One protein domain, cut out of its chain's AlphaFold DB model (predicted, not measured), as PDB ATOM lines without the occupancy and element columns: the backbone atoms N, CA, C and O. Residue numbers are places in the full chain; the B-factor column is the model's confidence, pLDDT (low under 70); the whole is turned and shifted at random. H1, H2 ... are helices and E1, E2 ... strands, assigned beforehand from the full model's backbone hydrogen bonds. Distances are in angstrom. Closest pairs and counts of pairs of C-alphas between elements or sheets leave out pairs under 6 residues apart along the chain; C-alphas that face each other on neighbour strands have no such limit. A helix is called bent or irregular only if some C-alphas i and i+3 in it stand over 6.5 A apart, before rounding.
ATOM      1  N   THR A  39     154.510 209.573 172.118       93.44
ATOM      2  CA  THR A  39     155.124 209.821 173.425       93.44
ATOM      3  C   THR A  39     156.297 210.771 173.248       93.44
ATOM      4  O   THR A  39     157.162 210.515 172.417       93.44
ATOM      5  N   ILE A  40     156.366 211.844 174.033       93.94
ATOM      6  CA  ILE A  40     157.523 212.736 174.120       93.94
ATOM      7  C   ILE A  40     158.194 212.500 175.476       93.94
ATOM      8  O   ILE A  40     157.685 212.899 176.519       93.94
ATOM      9  N   ALA A  41     159.336 211.827 175.461       91.75
ATOM     10  CA  ALA A  41     160.119 211.532 176.647       91.75
ATOM     11  C   ALA A  41     161.312 212.487 176.759       91.75
ATOM     12  O   ALA A  41     161.974 212.763 175.760       91.75
ATOM     13  N   TYR A  42     161.645 212.948 177.960       88.69
ATOM     14  CA  TYR A  42     162.856 213.741 178.202       88.69
ATOM     15  C   TYR A  42     163.760 213.114 179.259       88.69
ATOM     16  O   TYR A  42     163.314 212.384 180.144       88.69
ATOM     17  N   GLN A  43     165.065 213.368 179.172       80.12
ATOM     18  CA  GLN A  43     166.009 212.868 180.171       80.12
ATOM     19  C   GLN A  43     165.845 213.644 181.489       80.12
ATOM     20  O   GLN A  43     166.000 214.857 181.518       80.12
ATOM     21  N   SER A  44     165.529 212.934 182.577       69.38
ATOM     22  CA  SER A  44     165.183 213.512 183.893       69.38
ATOM     23  C   SER A  44     166.382 214.046 184.702       69.38
ATOM     24  O   SER A  44     166.204 214.723 185.710       69.38
ATOM     25  N   ARG A  45     167.628 213.801 184.269       58.78
ATOM     26  CA  ARG A  45     168.805 214.294 185.002       58.78
ATOM     27  C   ARG A  45     169.142 215.735 184.623       58.78
ATOM     28  O   ARG A  45     169.471 215.986 183.472       58.78
ATOM     29  N   ASP A  46     169.083 216.601 185.632       50.00
ATOM     30  CA  ASP A  46     169.740 217.900 185.800       50.00
ATOM     31  C   ASP A  46     169.807 218.845 184.582       50.00
ATOM     32  O   ASP A  46     170.570 218.655 183.640       50.00
ATOM     33  N   SER A  47     169.105 219.978 184.724       49.94
ATOM     34  CA  SER A  47     169.242 221.246 183.980       49.94
ATOM     35  C   SER A  47     168.734 221.283 182.528       49.94
ATOM     36  O   SER A  47     169.447 221.004 181.578       49.94
ATOM     37  N   ILE A  48     167.462 221.660 182.353       56.06
ATOM     38  CA  ILE A  48     166.993 223.006 181.950       56.06
ATOM     39  C   ILE A  48     165.456 222.964 182.129       56.06
ATOM     40  O   ILE A  48     164.748 222.463 181.248       56.06
ATOM     41  N   PRO A  49     164.907 223.487 183.242       59.94
ATOM     42  CA  PRO A  49     163.472 223.393 183.535       59.94
ATOM     43  C   PRO A  49     162.559 224.040 182.474       59.94
ATOM     44  O   PRO A  49     161.405 223.648 182.344       59.94
ATOM     45  N   GLY A  50     163.066 225.005 181.694       74.56
ATOM     46  CA  GLY A  50     162.299 225.690 180.644       74.56
ATOM     47  C   GLY A  50     162.450 225.088 179.244       74.56
ATOM     48  O   GLY A  50     161.461 224.878 178.550       74.56
ATOM     49  N   GLY A  51     163.676 224.785 178.816       83.38
ATOM     50  CA  GLY A  51     163.983 224.383 177.445       83.38
ATOM     51  C   GLY A  51     163.343 223.061 177.022       83.38
ATOM     52  O   GLY A  51     162.798 222.974 175.922       83.38
ATOM     53  N   LEU A  52     163.337 222.054 177.904       85.38
ATOM     54  CA  LEU A  52     162.683 220.767 177.631       85.38
ATOM     55  C   LEU A  52     161.159 220.922 177.518       85.38
ATOM     56  O   LEU A  52     160.556 220.344 176.615       85.38
ATOM     57  N   ALA A  53     160.553 221.733 178.392       86.06
ATOM     58  CA  ALA A  53     159.116 222.004 178.392       86.06
ATOM     59  C   ALA A  53     158.676 222.821 177.165       86.06
ATOM     60  O   ALA A  53     157.677 222.500 176.529       86.06
ATOM     61  N   LEU A  54     159.443 223.847 176.785       91.94
ATOM     62  CA  LEU A  54     159.181 224.637 175.580       91.94
ATOM     63  C   LEU A  54     159.353 223.800 174.309       91.94
ATOM     64  O   LEU A  54     158.540 223.896 173.390       91.94
ATOM     65  N   SER A  55     160.370 222.934 174.279       93.75
ATOM     66  CA  SER A  55     160.603 222.027 173.155       93.75
ATOM     67  C   SER A  55     159.469 221.014 173.006       93.75
ATOM     68  O   SER A  55     158.923 220.853 171.915       93.75
ATOM     69  N   SER A  56     159.058 220.364 174.099       91.25
ATOM     70  CA  SER A  56     157.947 219.407 174.070       91.25
ATOM     71  C   SER A  56     156.618 220.076 173.708       91.25
ATOM     72  O   SER A  56     155.847 219.502 172.935       91.25
ATOM     73  N   TYR A  57     156.378 221.303 174.179       92.94
ATOM     74  CA  TYR A  57     155.223 222.111 173.788       92.94
ATOM     75  C   TYR A  57     155.226 222.429 172.286       92.94
ATOM     76  O   TYR A  57     154.252 222.122 171.605       92.94
ATOM     77  N   SER A  58     156.333 222.952 171.746       96.19
ATOM     78  CA  SER A  58     156.471 223.268 170.315       96.19
ATOM     79  C   SER A  58     156.200 222.048 169.421       96.19
ATOM     80  O   SER A  58     155.393 222.109 168.487       96.19
ATOM     81  N   ILE A  59     156.785 220.895 169.770       96.62
ATOM     82  CA  ILE A  59     156.558 219.620 169.072       96.62
ATOM     83  C   ILE A  59     155.083 219.211 169.159       96.62
ATOM     84  O   ILE A  59     154.478 218.875 168.142       96.62
ATOM     85  N   THR A  60     154.481 219.281 170.346       95.19
ATOM     86  CA  THR A  60     153.063 218.953 170.568       95.19
ATOM     87  C   THR A  60     152.144 219.818 169.709       95.19
ATOM     88  O   THR A  60     151.283 219.286 169.004       95.19
ATOM     89  N   THR A  61     152.349 221.137 169.699       95.81
ATOM     90  CA  THR A  61     151.567 222.076 168.888       95.81
ATOM     91  C   THR A  61     151.704 221.773 167.398       95.81
ATOM     92  O   THR A  61     150.700 221.736 166.688       95.81
ATOM     93  N   CYS A  62     152.922 221.499 166.922       96.75
ATOM     94  CA  CYS A  62     153.175 221.151 165.527       96.75
ATOM     95  C   CYS A  62     152.454 219.853 165.115       96.75
ATOM     96  O   CYS A  62     151.744 219.827 164.106       96.75
ATOM     97  N   LEU A  63     152.571 218.788 165.918       96.06
ATOM     98  CA  LEU A  63     151.907 217.507 165.656       96.06
ATOM     99  C   LEU A  63     150.380 217.632 165.701       96.06
ATOM    100  O   LEU A  63     149.680 217.081 164.846       96.06
ATOM    101  N   SER A  64     149.850 218.379 166.671       94.81
ATOM    102  CA  SER A  64     148.412 218.614 166.783       94.81
ATOM    103  C   SER A  64     147.877 219.396 165.586       94.81
ATOM    104  O   SER A  64     146.882 218.995 164.984       94.81
ATOM    105  N   PHE A  65     148.590 220.439 165.157       95.12
ATOM    106  CA  PHE A  65     148.227 221.226 163.984       95.12
ATOM    107  C   PHE A  65     148.167 220.372 162.710       95.12
ATOM    108  O   PHE A  65     147.125 220.312 162.056       95.12
ATOM    109  N   PHE A  66     149.249 219.664 162.373       94.88
ATOM    110  CA  PHE A  66     149.305 218.901 161.123       94.88
ATOM    111  C   PHE A  66     148.433 217.642 161.132       94.88
ATOM    112  O   PHE A  66     148.013 217.203 160.066       94.88
ATOM    113  N   SER A  67     148.092 217.097 162.303       92.81
ATOM    114  CA  SER A  67     147.102 216.014 162.420       92.81
ATOM    115  C   SER A  67     145.644 216.496 162.378       92.81
ATOM    116  O   SER A  67     144.725 215.676 162.473       92.81
ATOM    117  N   GLY A  68     145.400 217.810 162.282       90.25
ATOM    118  CA  GLY A  68     144.059 218.394 162.357       90.25
ATOM    119  C   GLY A  68     143.397 218.220 163.729       90.25
ATOM    120  O   GLY A  68     142.181 218.061 163.803       90.25
ATOM    121  N   GLY A  69     144.191 218.187 164.804       89.12
ATOM    122  CA  GLY A  69     143.747 218.003 166.191       89.12
ATOM    123  C   GLY A  69     143.555 216.543 166.621       89.12
ATOM    124  O   GLY A  69     143.151 216.288 167.756       89.12
ATOM    125  N   LYS A  70     143.837 215.570 165.742       89.62
ATOM    126  CA  LYS A  70     143.693 214.135 166.048       89.62
ATOM    127  C   LYS A  70     144.793 213.605 166.963       89.62
ATOM    128  O   LYS A  70     144.559 212.634 167.674       89.62
ATOM    129  N   ILE A  71     145.975 214.221 166.946       90.56
ATOM    130  CA  ILE A  71     146.999 214.067 167.984       90.56
ATOM    131  C   ILE A  71     146.812 215.229 168.964       90.56
ATOM    132  O   ILE A  71     146.945 216.393 168.592       90.56
ATOM    133  N   ASN A  72     146.433 214.920 170.196       86.25
ATOM    134  CA  ASN A  72     146.091 215.862 171.257       86.25
ATOM    135  C   ASN A  72     146.409 215.256 172.636       86.25
ATOM    136  O   ASN A  72     146.998 214.184 172.731       86.25
ATOM    137  N   GLU A  73     146.005 215.928 173.711       76.69
ATOM    138  CA  GLU A  73     146.307 215.551 175.101       76.69
ATOM    139  C   GLU A  73     145.865 214.125 175.489       76.69
ATOM    140  O   GLU A  73     146.406 213.549 176.427       76.69
ATOM    141  N   THR A  74     144.913 213.520 174.770       76.06
ATOM    142  CA  THR A  74     144.429 212.159 175.072       76.06
ATOM    143  C   THR A  74     145.309 211.047 174.501       76.06
ATOM    144  O   THR A  74     145.307 209.927 175.011       76.06
ATOM    145  N   ASN A  75     146.065 211.330 173.441       81.81
ATOM    146  CA  ASN A  75     146.950 210.379 172.764       81.81
ATOM    147  C   ASN A  75     148.385 210.898 172.619       81.81
ATOM    148  O   ASN A  75     149.195 210.285 171.917       81.81
ATOM    149  N   LEU A  76     148.709 211.988 173.310       88.19
ATOM    150  CA  LEU A  76     150.051 212.516 173.458       88.19
ATOM    151  C   LEU A  76     150.447 212.484 174.933       88.19
ATOM    152  O   LEU A  76     149.811 213.118 175.768       88.19
ATOM    153  N   ALA A  77     151.504 211.741 175.247       89.06
ATOM    154  CA  ALA A  77     152.045 211.646 176.600       89.06
ATOM    155  C   ALA A  77     153.400 212.353 176.671       89.06
ATOM    156  O   ALA A  77     154.257 212.110 175.821       89.06
ATOM    157  N   VAL A  78     153.611 213.195 177.686       88.56
ATOM    158  CA  VAL A  78     154.877 213.910 177.908       88.56
ATOM    159  C   VAL A  78     155.389 213.623 179.311       88.56
ATOM    160  O   VAL A  78     154.643 213.771 180.275       88.56
ATOM    161  N   GLY A  79     156.653 213.235 179.446       86.81
ATOM    162  CA  GLY A  79     157.227 212.962 180.763       86.81
ATOM    163  C   GLY A  79     158.664 212.473 180.716       86.81
ATOM    164  O   GLY A  79     159.291 212.428 179.656       86.81
ATOM    165  N   SER A  80     159.199 212.107 181.875       86.44
ATOM    166  CA  SER A  80     160.562 211.596 181.963       86.44
ATOM    167  C   SER A  80     160.712 210.274 181.212       86.44
ATOM    168  O   SER A  80     159.815 209.427 181.179       86.44
ATOM    169  N   LEU A  81     161.895 210.053 180.648       84.69
ATOM    170  CA  LEU A  81     162.264 208.782 180.043       84.69
ATOM    171  C   LEU A  81     162.149 207.649 181.074       84.69
ATOM    172  O   LEU A  81     162.805 207.682 182.111       84.69
ATOM    173  N   GLY A  82     161.333 206.643 180.757       82.81
ATOM    174  CA  GLY A  82     161.036 205.514 181.645       82.81
ATOM    175  C   GLY A  82     159.799 205.702 182.529       82.81
ATOM    176  O   GLY A  82     159.325 204.717 183.083       82.81
ATOM    177  N   GLU A  83     159.245 206.916 182.619       84.19
ATOM    178  CA  GLU A  83     158.012 207.205 183.375       84.19
ATOM    179  C   GLU A  83     156.766 207.267 182.480       84.19
ATOM    180  O   GLU A  83     155.649 207.093 182.960       84.19
ATOM    181  N   VAL A  84     156.944 207.483 181.173       82.31
ATOM    182  CA  VAL A  84     155.864 207.455 180.177       82.31
ATOM    183  C   VAL A  84     155.901 206.179 179.343       82.31
ATOM    184  O   VAL A  84     156.960 205.745 178.881       82.31
ATOM    185  N   GLU A  85     154.727 205.587 179.115       83.12
ATOM    186  CA  GLU A  85     154.587 204.421 178.245       83.12
ATOM    187  C   GLU A  85     154.979 204.749 176.798       83.12
ATOM    188  O   GLU A  85     154.691 205.827 176.267       83.12
ATOM    189  N   ARG A  86     155.608 203.782 176.126       81.31
ATOM    190  CA  ARG A  86     155.934 203.875 174.701       81.31
ATOM    191  C   ARG A  86     154.651 203.872 173.862       81.31
ATOM    192  O   ARG A  86     153.845 202.954 173.968       81.31
ATOM    193  N   GLY A  87     154.486 204.891 173.019       83.50
ATOM    194  CA  GLY A  87     153.425 204.970 172.015       83.50
ATOM    195  C   GLY A  87     153.807 204.304 170.690       83.50
ATOM    196  O   GLY A  87     154.816 203.604 170.587       83.50
ATOM    197  N   ASN A  88     153.020 204.567 169.644       91.31
ATOM    198  CA  ASN A  88     153.357 204.184 168.270       91.31
ATOM    199  C   ASN A  88     154.643 204.871 167.802       91.31
ATOM    200  O   ASN A  88     155.374 204.289 167.007       91.31
ATOM    201  N   VAL A  89     154.904 206.084 168.299       93.00
ATOM    202  CA  VAL A  89     156.146 206.828 168.082       93.00
ATOM    203  C   VAL A  89     156.631 207.412 169.402       93.00
ATOM    204  O   VAL A  89     155.839 207.985 170.150       93.00
ATOM    205  N   THR A  90     157.933 207.310 169.665       94.44
ATOM    206  CA  THR A  90     158.585 207.951 170.813       94.44
ATOM    207  C   THR A  90     159.555 209.025 170.342       94.44
ATOM    208  O   THR A  90     160.494 208.744 169.606       94.44
ATOM    209  N   ILE A  91     159.371 210.255 170.804       96.50
ATOM    210  CA  ILE A  91     160.285 211.374 170.601       96.50
ATOM    211  C   ILE A  91     161.069 211.569 171.895       96.50
ATOM    212  O   ILE A  91     160.486 211.858 172.932       96.50
ATOM    213  N   ILE A  92     162.383 211.395 171.853       94.81
ATOM    214  CA  ILE A  92     163.282 211.613 172.982       94.81
ATOM    215  C   ILE A  92     163.911 212.994 172.835       94.81
ATOM    216  O   ILE A  92     164.594 213.251 171.848       94.81
ATOM    217  N   VAL A  93     163.721 213.858 173.826       94.00
ATOM    218  CA  VAL A  93     164.302 215.202 173.889       94.00
ATOM    219  C   VAL A  93     165.404 215.205 174.949       94.00
ATOM    220  O   VAL A  93     165.155 214.848 176.102       94.00
ATOM    221  N   ARG A  94     166.640 215.559 174.582       92.06
ATOM    222  CA  ARG A  94     167.780 215.504 175.517       92.06
ATOM    223  C   ARG A  94     168.896 216.486 175.184       92.06
ATOM    224  O   ARG A  94     169.006 216.947 174.053       92.06
ATOM    225  N   LEU A  95     169.782 216.715 176.146       91.00
ATOM    226  CA  LEU A  95     171.099 217.284 175.871       91.00
ATOM    227  C   LEU A  95     172.095 216.168 175.521       91.00
ATOM    228  O   LEU A  95     172.013 215.064 176.060       91.00
ATOM    229  N   ALA A  96     173.003 216.440 174.587       91.06
ATOM    230  CA  ALA A  96     174.042 215.517 174.128       91.06
ATOM    231  C   ALA A  96     175.213 216.290 173.500       91.06
ATOM    232  O   ALA A  96     175.126 217.491 173.295       91.06
ATOM    233  N   ASP A  97     176.282 215.609 173.092       90.88
ATOM    234  CA  ASP A  97     177.484 216.266 172.547       90.88
ATOM    235  C   ASP A  97     177.305 216.856 171.129       90.88
ATOM    236  O   ASP A  97     178.222 217.464 170.565       90.88
ATOM    237  N   GLU A  98     176.127 216.712 170.515       93.94
ATOM    238  CA  GLU A  98     175.802 217.290 169.210       93.94
ATOM    239  C   GLU A  98     174.373 217.839 169.143       93.94
ATOM    240  O   GLU A  98     173.460 217.355 169.811       93.94
ATOM    241  N   THR A  99     174.192 218.842 168.281       97.31
ATOM    242  CA  THR A  99     172.881 219.382 167.919       97.31
ATOM    243  C   THR A  99     172.381 218.678 166.664       97.31
ATOM    244  O   THR A  99     172.997 218.803 165.605       97.31
ATOM    245  N   SER A 100     171.297 217.910 166.772       98.19
ATOM    246  CA  SER A 100     170.788 217.088 165.667       98.19
ATOM    247  C   SER A 100     169.386 216.540 165.925       98.19
ATOM    248  O   SER A 100     168.952 216.411 167.070       98.19
ATOM    249  N   VAL A 101     168.738 216.102 164.848       98.31
ATOM    250  CA  VAL A 101     167.560 215.233 164.871       98.31
ATOM    251  C   VAL A 101     167.940 213.877 164.277       98.31
ATOM    252  O   VAL A 101     168.499 213.812 163.183       98.31
ATOM    253  N   ILE A 102     167.647 212.783 164.978       97.50
ATOM    254  CA  ILE A 102     168.002 211.428 164.537       97.50
ATOM    255  C   ILE A 102     166.767 210.535 164.592       97.50
ATOM    256  O   ILE A 102     166.201 210.322 165.660       97.50
ATOM    257  N   ALA A 103     166.353 209.990 163.453       96.50
ATOM    258  CA  ALA A 103     165.244 209.049 163.369       96.50
ATOM    259  C   ALA A 103     165.750 207.600 163.329       96.50
ATOM    260  O   ALA A 103     166.658 207.268 162.568       96.50
ATOM    261  N   PHE A 104     165.107 206.739 164.116       94.69
ATOM    262  CA  PHE A 104     165.308 205.294 164.184       94.69
ATOM    263  C   PHE A 104     163.980 204.597 163.832       94.69
ATOM    264  O   PHE A 104     163.208 204.254 164.737       94.69
ATOM    265  N   PRO A 105     163.675 204.401 162.534       90.06
ATOM    266  CA  PRO A 105     162.391 203.866 162.076       90.06
ATOM    267  C   PRO A 105     162.076 202.478 162.641       90.06
ATOM    268  O   PRO A 105     160.943 202.233 163.052       90.06
ATOM    269  N   GLU A 106     163.083 201.601 162.733       86.88
ATOM    270  CA  GLU A 106     162.949 200.229 163.253       86.88
ATOM    271  C   GLU A 106     162.375 200.198 164.674       86.88
ATOM    272  O   GLU A 106     161.541 199.358 165.006       86.88
ATOM    273  N   ASN A 107     162.759 201.179 165.495       86.62
ATOM    274  CA  ASN A 107     162.296 201.319 166.869       86.62
ATOM    275  C   ASN A 107     161.199 202.377 167.019       86.62
ATOM    276  O   ASN A 107     160.793 202.672 168.137       86.62
ATOM    277  N   SER A 108     160.684 202.942 165.927       90.50
ATOM    278  CA  SER A 108     159.705 204.036 165.974       90.50
ATOM    279  C   SER A 108     160.110 205.155 166.945       90.50
ATOM    280  O   SER A 108     159.283 205.705 167.670       90.50
ATOM    281  N   THR A 109     161.406 205.472 166.969       94.00
ATOM    282  CA  THR A 109     161.987 206.460 167.878       94.00
ATOM    283  C   THR A 109     162.593 207.602 167.083       94.00
ATOM    284  O   THR A 109     163.239 207.385 166.061       94.00
ATOM    285  N   LEU A 110     162.436 208.821 167.576       96.94
ATOM    286  CA  LEU A 110     163.129 210.001 167.090       96.94
ATOM    287  C   LEU A 110     163.838 210.677 168.257       96.94
ATOM    288  O   LEU A 110     163.263 210.809 169.327       96.94
ATOM    289  N   VAL A 111     165.079 211.098 168.068       96.62
ATOM    290  CA  VAL A 111     165.867 211.805 169.074       96.62
ATOM    291  C   VAL A 111     166.058 213.241 168.613       96.62
ATOM    292  O   VAL A 111     166.602 213.473 167.536       96.62
ATOM    293  N   VAL A 112     165.619 214.196 169.426       97.06
ATOM    294  CA  VAL A 112     165.914 215.625 169.296       97.06
ATOM    295  C   VAL A 112     166.949 215.958 170.356       97.06
ATOM    296  O   VAL A 112     166.689 215.798 171.550       97.06
ATOM    297  N   GLN A 113     168.139 216.373 169.930       95.50
ATOM    298  CA  GLN A 113     169.229 216.640 170.859       95.50
ATOM    299  C   GLN A 113     169.983 217.924 170.539       95.50
ATOM    300  O   GLN A 113     170.123 218.290 169.373       95.50
ATOM    301  N   GLY A 114     170.455 218.588 171.592       94.31
ATOM    302  CA  GLY A 114     171.253 219.810 171.543       94.31
ATOM    303  C   GLY A 114     172.449 219.741 172.486       94.31
ATOM    304  O   GLY A 114     172.389 219.051 173.501       94.31
ATOM    305  N   ARG A 115     173.520 220.478 172.169       93.31
ATOM    306  CA  ARG A 115     174.685 220.650 173.068       93.31
ATOM    307  C   ARG A 115     174.373 221.443 174.328       93.31
ATOM    308  O   ARG A 115     174.958 221.216 175.379       93.31
ATOM    309  N   ASP A 116     173.447 222.369 174.187       92.44
ATOM    310  CA  ASP A 116     172.971 223.303 175.191       92.44
ATOM    311  C   ASP A 116     171.502 223.638 174.878       92.44
ATOM    312  O   ASP A 116     170.880 223.029 173.998       92.44
ATOM    313  N   GLN A 117     170.926 224.589 175.615       92.69
ATOM    314  CA  GLN A 117     169.543 225.019 175.414       92.69
ATOM    315  C   GLN A 117     169.297 225.560 173.999       92.69
ATOM    316  O   GLN A 117     168.304 225.203 173.368       92.69
ATOM    317  N   ASP A 118     170.201 226.396 173.499       95.12
ATOM    318  CA  ASP A 118     170.064 227.055 172.202       95.12
ATOM    319  C   ASP A 118     170.157 226.033 171.059       95.12
ATOM    320  O   ASP A 118     169.343 226.025 170.134       95.12
ATOM    321  N   GLY A 119     171.086 225.084 171.171       96.06
ATOM    322  CA  GLY A 119     171.182 223.931 170.288       96.06
ATOM    323  C   GLY A 119     169.934 223.052 170.347       96.06
ATOM    324  O   GLY A 119     169.466 222.582 169.310       96.06
ATOM    325  N   LEU A 120     169.350 222.852 171.530       95.75
ATOM    326  CA  LEU A 120     168.110 222.094 171.668       95.75
ATOM    327  C   LEU A 120     166.936 222.798 170.974       95.75
ATOM    328  O   LEU A 120     166.138 222.139 170.303       95.75
ATOM    329  N   PHE A 121     166.848 224.124 171.079       97.12
ATOM    330  CA  PHE A 121     165.864 224.919 170.345       97.12
ATOM    331  C   PHE A 121     166.077 224.833 168.836       97.12
ATOM    332  O   PHE A 121     165.127 224.536 168.117       97.12
ATOM    333  N   ALA A 122     167.316 224.945 168.356       98.00
ATOM    334  CA  ALA A 122     167.628 224.768 166.938       98.00
ATOM    335  C   ALA A 122     167.246 223.367 166.417       98.00
ATOM    336  O   ALA A 122     166.722 223.235 165.309       98.00
ATOM    337  N   ALA A 123     167.476 222.308 167.204       98.12
ATOM    338  CA  ALA A 123     167.077 220.942 166.852       98.12
ATOM    339  C   ALA A 123     165.552 220.747 166.874       98.12
ATOM    340  O   ALA A 123     165.005 220.053 166.014       98.12
ATOM    341  N   THR A 124     164.856 221.380 167.817       98.06
ATOM    342  CA  THR A 124     163.390 221.386 167.866       98.06
ATOM    343  C   THR A 124     162.804 222.105 166.653       98.06
ATOM    344  O   THR A 124     161.982 221.528 165.943       98.06
ATOM    345  N   ASP A 125     163.284 223.308 166.342       98.56
ATOM    346  CA  ASP A 125     162.873 224.070 165.161       98.56
ATOM    347  C   ASP A 125     163.179 223.290 163.871       98.56
ATOM    348  O   ASP A 125     162.379 223.270 162.933       98.56
ATOM    349  N   ARG A 126     164.300 222.550 163.835       98.44
ATOM    350  CA  ARG A 126     164.652 221.658 162.719       98.44
ATOM    351  C   ARG A 126     163.624 220.557 162.511       98.44
ATOM    352  O   ARG A 126     163.331 220.237 161.353       98.44
ATOM    353  N   LEU A 127     163.117 219.971 163.595       98.44
ATOM    354  CA  LEU A 127     162.055 218.971 163.555       98.44
ATOM    355  C   LEU A 127     160.730 219.598 163.105       98.44
ATOM    356  O   LEU A 127     160.103 219.068 162.190       98.44
ATOM    357  N   VAL A 128     160.335 220.739 163.679       98.06
ATOM    358  CA  VAL A 128     159.114 221.474 163.296       98.06
ATOM    359  C   VAL A 128     159.132 221.819 161.807       98.06
ATOM    360  O   VAL A 128     158.175 221.526 161.092       98.06
ATOM    361  N   LEU A 129     160.251 222.349 161.306       98.00
ATOM    362  CA  LEU A 129     160.437 222.655 159.890       98.00
ATOM    363  C   LEU A 129     160.362 221.395 159.014       98.00
ATOM    364  O   LEU A 129     159.810 221.442 157.918       98.00
ATOM    365  N   ALA A 130     160.899 220.263 159.479       97.31
ATOM    366  CA  ALA A 130     160.830 218.997 158.750       97.31
ATOM    367  C   ALA A 130     159.398 218.452 158.655       97.31
ATOM    368  O   ALA A 130     159.006 217.951 157.605       97.31
ATOM    369  N   ILE A 131     158.616 218.567 159.733       96.88
ATOM    370  CA  ILE A 131     157.196 218.196 159.741       96.88
ATOM    371  C   ILE A 131     156.422 219.129 158.808       96.88
ATOM    372  O   ILE A 131     155.648 218.660 157.972       96.88
ATOM    373  N   ALA A 132     156.661 220.440 158.902       96.50
ATOM    374  CA  ALA A 132     155.999 221.429 158.063       96.50
ATOM    375  C   ALA A 132     156.311 221.228 156.575       96.50
ATOM    376  O   ALA A 132     155.395 221.266 155.758       96.50
ATOM    377  N   GLY A 133     157.560 220.914 156.218       94.88
ATOM    378  CA  GLY A 133     157.981 220.687 154.834       94.88
ATOM    379  C   GLY A 133     157.513 221.818 153.917       94.88
ATOM    380  O   GLY A 133     157.705 222.990 154.231       94.88
ATOM    381  N   ASP A 134     156.830 221.465 152.832       94.38
ATOM    382  CA  ASP A 134     156.340 222.428 151.834       94.38
ATOM    383  C   ASP A 134     155.205 223.345 152.331       94.38
ATOM    384  O   ASP A 134     154.836 224.295 151.647       94.38
ATOM    385  N   TYR A 135     154.651 223.096 153.524       96.25
ATOM    386  CA  TYR A 135     153.671 223.995 154.142       96.25
ATOM    387  C   TYR A 135     154.320 225.196 154.841       96.25
ATOM    388  O   TYR A 135     153.602 226.124 155.215       96.25
ATOM    389  N   GLN A 169     169.576 228.638 158.604       97.94
ATOM    390  CA  GLN A 169     170.362 228.220 159.773       97.94
ATOM    391  C   GLN A 169     169.778 226.959 160.407       97.94
ATOM    392  O   GLN A 169     170.508 226.006 160.668       97.94
ATOM    393  N   VAL A 170     168.457 226.920 160.588       98.00
ATOM    394  CA  VAL A 170     167.788 225.733 161.118       98.00
ATOM    395  C   VAL A 170     167.927 224.558 160.161       98.00
ATOM    396  O   VAL A 170     168.255 223.469 160.605       98.00
ATOM    397  N   ARG A 171     167.777 224.749 158.846       97.69
ATOM    398  CA  ARG A 171     167.927 223.677 157.844       97.69
ATOM    399  C   ARG A 171     169.330 223.048 157.849       97.69
ATOM    400  O   ARG A 171     169.450 221.875 157.500       97.69
ATOM    401  N   ALA A 172     170.358 223.793 158.264       97.81
ATOM    402  CA  ALA A 172     171.724 223.293 158.420       97.81
ATOM    403  C   ALA A 172     171.908 222.356 159.629       97.81
ATOM    404  O   ALA A 172     172.888 221.610 159.671       97.81
ATOM    405  N   VAL A 173     170.976 222.344 160.593       98.44
ATOM    406  CA  VAL A 173     170.992 221.368 161.690       98.44
ATOM    407  C   VAL A 173     170.805 219.955 161.113       98.44
ATOM    408  O   VAL A 173     169.826 219.711 160.390       98.44
ATOM    409  N   PRO A 174     171.709 219.002 161.419       98.06
ATOM    410  CA  PRO A 174     171.635 217.649 160.889       98.06
ATOM    411  C   PRO A 174     170.311 216.961 161.222       98.06
ATOM    412  O   PRO A 174     169.916 216.884 162.384       98.06
ATOM    413  N   LEU A 175     169.667 216.403 160.197       97.19
ATOM    414  CA  LEU A 175     168.567 215.454 160.334       97.19
ATOM    415  C   LEU A 175     168.999 214.147 159.679       97.19
ATOM    416  O   LEU A 175     169.168 214.095 158.462       97.19
ATOM    417  N   ARG A 176     169.231 213.116 160.492       95.88
ATOM    418  CA  ARG A 176     169.746 211.816 160.046       95.88
ATOM    419  C   ARG A 176     168.669 210.749 160.210       95.88
ATOM    420  O   ARG A 176     167.979 210.717 161.226       95.88
ATOM    421  N   VAL A 177     168.561 209.848 159.240       94.88
ATOM    422  CA  VAL A 177     167.691 208.669 159.315       94.88
ATOM    423  C   VAL A 177     168.582 207.436 159.351       94.88
ATOM    424  O   VAL A 177     169.383 207.216 158.445       94.88
ATOM    425  N   MET A 178     168.491 206.660 160.425       91.75
ATOM    426  CA  MET A 178     169.252 205.422 160.572       91.75
ATOM    427  C   MET A 178     168.502 204.284 159.883       91.75
ATOM    428  O   MET A 178     167.346 204.034 160.204       91.75
ATOM    429  N   GLY A 179     169.160 203.600 158.945       81.38
ATOM    430  CA  GLY A 179     168.591 202.427 158.271       81.38
ATOM    431  C   GLY A 179     167.789 202.701 156.992       81.38
ATOM    432  O   GLY A 179     167.131 201.784 156.513       81.38
ATOM    433  N   GLY A 180     167.844 203.908 156.407       81.12
ATOM    434  CA  GLY A 180     167.290 204.169 155.069       81.12
ATOM    435  C   GLY A 180     166.603 205.524 154.911       81.12
ATOM    436  O   GLY A 180     166.967 206.496 155.569       81.12
ATOM    437  N   GLU A 181     165.615 205.581 154.019       85.50
ATOM    438  CA  GLU A 181     164.771 206.757 153.796       85.50
ATOM    439  C   GLU A 181     163.531 206.737 154.697       85.50
ATOM    440  O   GLU A 181     162.981 205.680 155.016       85.50
ATOM    441  N   LEU A 182     163.073 207.922 155.104       89.25
ATOM    442  CA  LEU A 182     161.897 208.085 155.952       89.25
ATOM    443  C   LEU A 182     161.122 209.336 155.548       89.25
ATOM    444  O   LEU A 182     161.646 210.447 155.629       89.25
ATOM    445  N   ASP A 183     159.843 209.165 155.217       91.38
ATOM    446  CA  ASP A 183     158.890 210.272 155.268       91.38
ATOM    447  C   ASP A 183     158.609 210.587 156.738       91.38
ATOM    448  O   ASP A 183     157.851 209.893 157.421       91.38
ATOM    449  N   LEU A 184     159.272 211.629 157.233       91.88
ATOM    450  CA  LEU A 184     159.218 212.005 158.635       91.88
ATOM    451  C   LEU A 184     157.812 212.422 159.078       91.88
ATOM    452  O   LEU A 184     157.396 212.101 160.193       91.88
ATOM    453  N   ARG A 185     157.067 213.123 158.215       92.69
ATOM    454  CA  ARG A 185     155.720 213.592 158.543       92.69
ATOM    455  C   ARG A 185     154.786 212.399 158.691       92.69
ATOM    456  O   ARG A 185     154.122 212.273 159.719       92.69
ATOM    457  N   ARG A 186     154.796 211.482 157.721       92.00
ATOM    458  CA  ARG A 186     154.003 210.249 157.791       92.00
ATOM    459  C   ARG A 186     154.439 209.353 158.945       92.00
ATOM    460  O   ARG A 186     153.598 208.718 159.574       92.00
ATOM    461  N   PHE A 187     155.732 209.319 159.251       92.44
ATOM    462  CA  PHE A 187     156.260 208.584 160.394       92.44
ATOM    463  C   PHE A 187     155.727 209.110 161.728       92.44
ATOM    464  O   PHE A 187     155.365 208.298 162.567       92.44
ATOM    465  N   LEU A 188     155.650 210.430 161.923       93.81
ATOM    466  CA  LEU A 188     155.204 211.038 163.184       93.81
ATOM    467  C   LEU A 188     153.676 211.101 163.310       93.81
ATOM    468  O   LEU A 188     153.133 210.872 164.390       93.81
ATOM    469  N   LEU A 189     152.978 211.407 162.214       92.38
ATOM    470  CA  LEU A 189     151.525 211.618 162.199       92.38
ATOM    471  C   LEU A 189     150.727 210.348 161.869       92.38
ATOM    472  O   LEU A 189     149.515 210.306 162.089       92.38
ATOM    473  N   GLY A 190     151.385 209.321 161.326       90.62
ATOM    474  CA  GLY A 190     150.771 208.049 160.961       90.62
ATOM    475  C   GLY A 190     149.564 208.224 160.031       90.62
ATOM    476  O   GLY A 190     149.693 208.864 158.984       90.62
ATOM    477  N   PRO A 191     148.382 207.681 160.382       89.00
ATOM    478  CA  PRO A 191     147.173 207.782 159.560       89.00
ATOM    479  C   PRO A 191     146.587 209.201 159.501       89.00
ATOM    480  O   PRO A 191     145.614 209.433 158.788       89.00
ATOM    481  N   PHE A 192     147.134 210.140 160.274       90.31
ATOM    482  CA  PHE A 192     146.675 211.525 160.325       90.31
ATOM    483  C   PHE A 192     147.566 212.478 159.535       90.31
ATOM    484  O   PHE A 192     147.336 213.683 159.587       90.31
ATOM    485  N   SER A 193     148.573 211.960 158.825       89.38
ATOM    486  CA  SER A 193     149.361 212.785 157.915       89.38
ATOM    487  C   SER A 193     148.471 213.333 156.788       89.38
ATOM    488  O   SER A 193     147.733 212.541 156.195       89.38
TER     489      SER A 193
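What this domain is: This is residues 39 to 135 and 169 to 193 of the 194 residues of an uncharacterized protein of Candidatus Korarchaeota archaeon NZ13-K (UniProt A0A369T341). One twisted sheet of six strands makes a wall, with the long helices H1 and H2 side by side over one of its faces and the short H3 on that same face, near the ends of both; no named helix covers the other face. The printed part has 122 residues, and its three named helices and six named strands follow as E1 H1 E2 E3 E4 E5 H2 E6 H3. The mixed sheet runs E2 E1 E3 E5 E4 E6, and the class is mixed, helices and strands. The whole is compact, with a radius of gyration of the C-alphas of 13.2 A, and rounded, spanning 36 by 31 by 26 A.

Where its parts are: Find C-alpha 39 at (155.124, 209.821, 173.425), where E1 begins and runs to residue 42. H1, residues 51 to 66, starts at C-alpha 51 at (163.983, 224.383, 177.445) and spans 22.6 A. Next come E2, residues 76 to 80, E3, residues 89 to 95 and 19.8 A long, E4, residues 100 to 104, and E5, residues 109 to 114 and 16.7 A long. H2, residues 117 to 135, spans 26.6 A; it has a kink of 40 degrees near residue 129 and is irregular, with C-alphas 131 and 134 9.0 A apart. After the cut look for E6, residues 175 to 177, and H3, residues 184 to 192, which is irregular too, with C-alphas 188 and 191 9.4 A apart; it ends at C-alpha 192 at (146.675, 211.525, 160.325).

How they stand to each other: Start at E1 and E2, which are parallel, with N 40 and O 77 2.8 A apart, within hydrogen-bond range. E1 and E3 are parallel, with N 91 and O 39 at 2.7 A, and so are E3 and E5, with N 92 and O 110 at 2.7 A. E4 and E5 form an antiparallel hairpin, with N 102 and O 111 at 2.8 A; E6 is parallel to E4, with N 176 and O 101 at 2.9 A. E1, H1 and E2 make a strand-helix-strand unit, two parallel neighbour strands with a helix between, and its crossover is right-handed. H1, H2 and H3 are on the same face of the sheet, in two layers, one of strands and one of helices. H1 has a height over the sheet of 9.3 A and runs along the strands, at 14 degrees to E1 on the local plane. H2, at a height of 9.2 A, runs slantwise to the strands, at 43 degrees to E4 on the local plane. H1 and H2 touch, closest at the C-alphas of Gly 51 and Gln 117, 6.0 A apart, at a shallow tilt of 5 degrees, the same way. H3 touches H2 at residues 130 to 132 of H2 alone, closest at the C-alphas of Ile 131 and Arg 185, 5.0 A apart, at a steep tilt of 57 degrees. Every O i to N i+4 pair of H1 is within hydrogen-bond range, against 13 of 15 in H2 and 3 of 5 in H3.

The domain as a whole: The two C-alphas farthest apart, those of Asp 46 and Asp 134, are 36.8 A apart. Residues 136 to 168 are not printed, and C-alphas 135 and 169 are 18.1 A apart across the cut. Of the links that are printed whole, none is long. The mean pLDDT of the printed part is 90.3; look for low confidence, under 70, at residues 44 to 49.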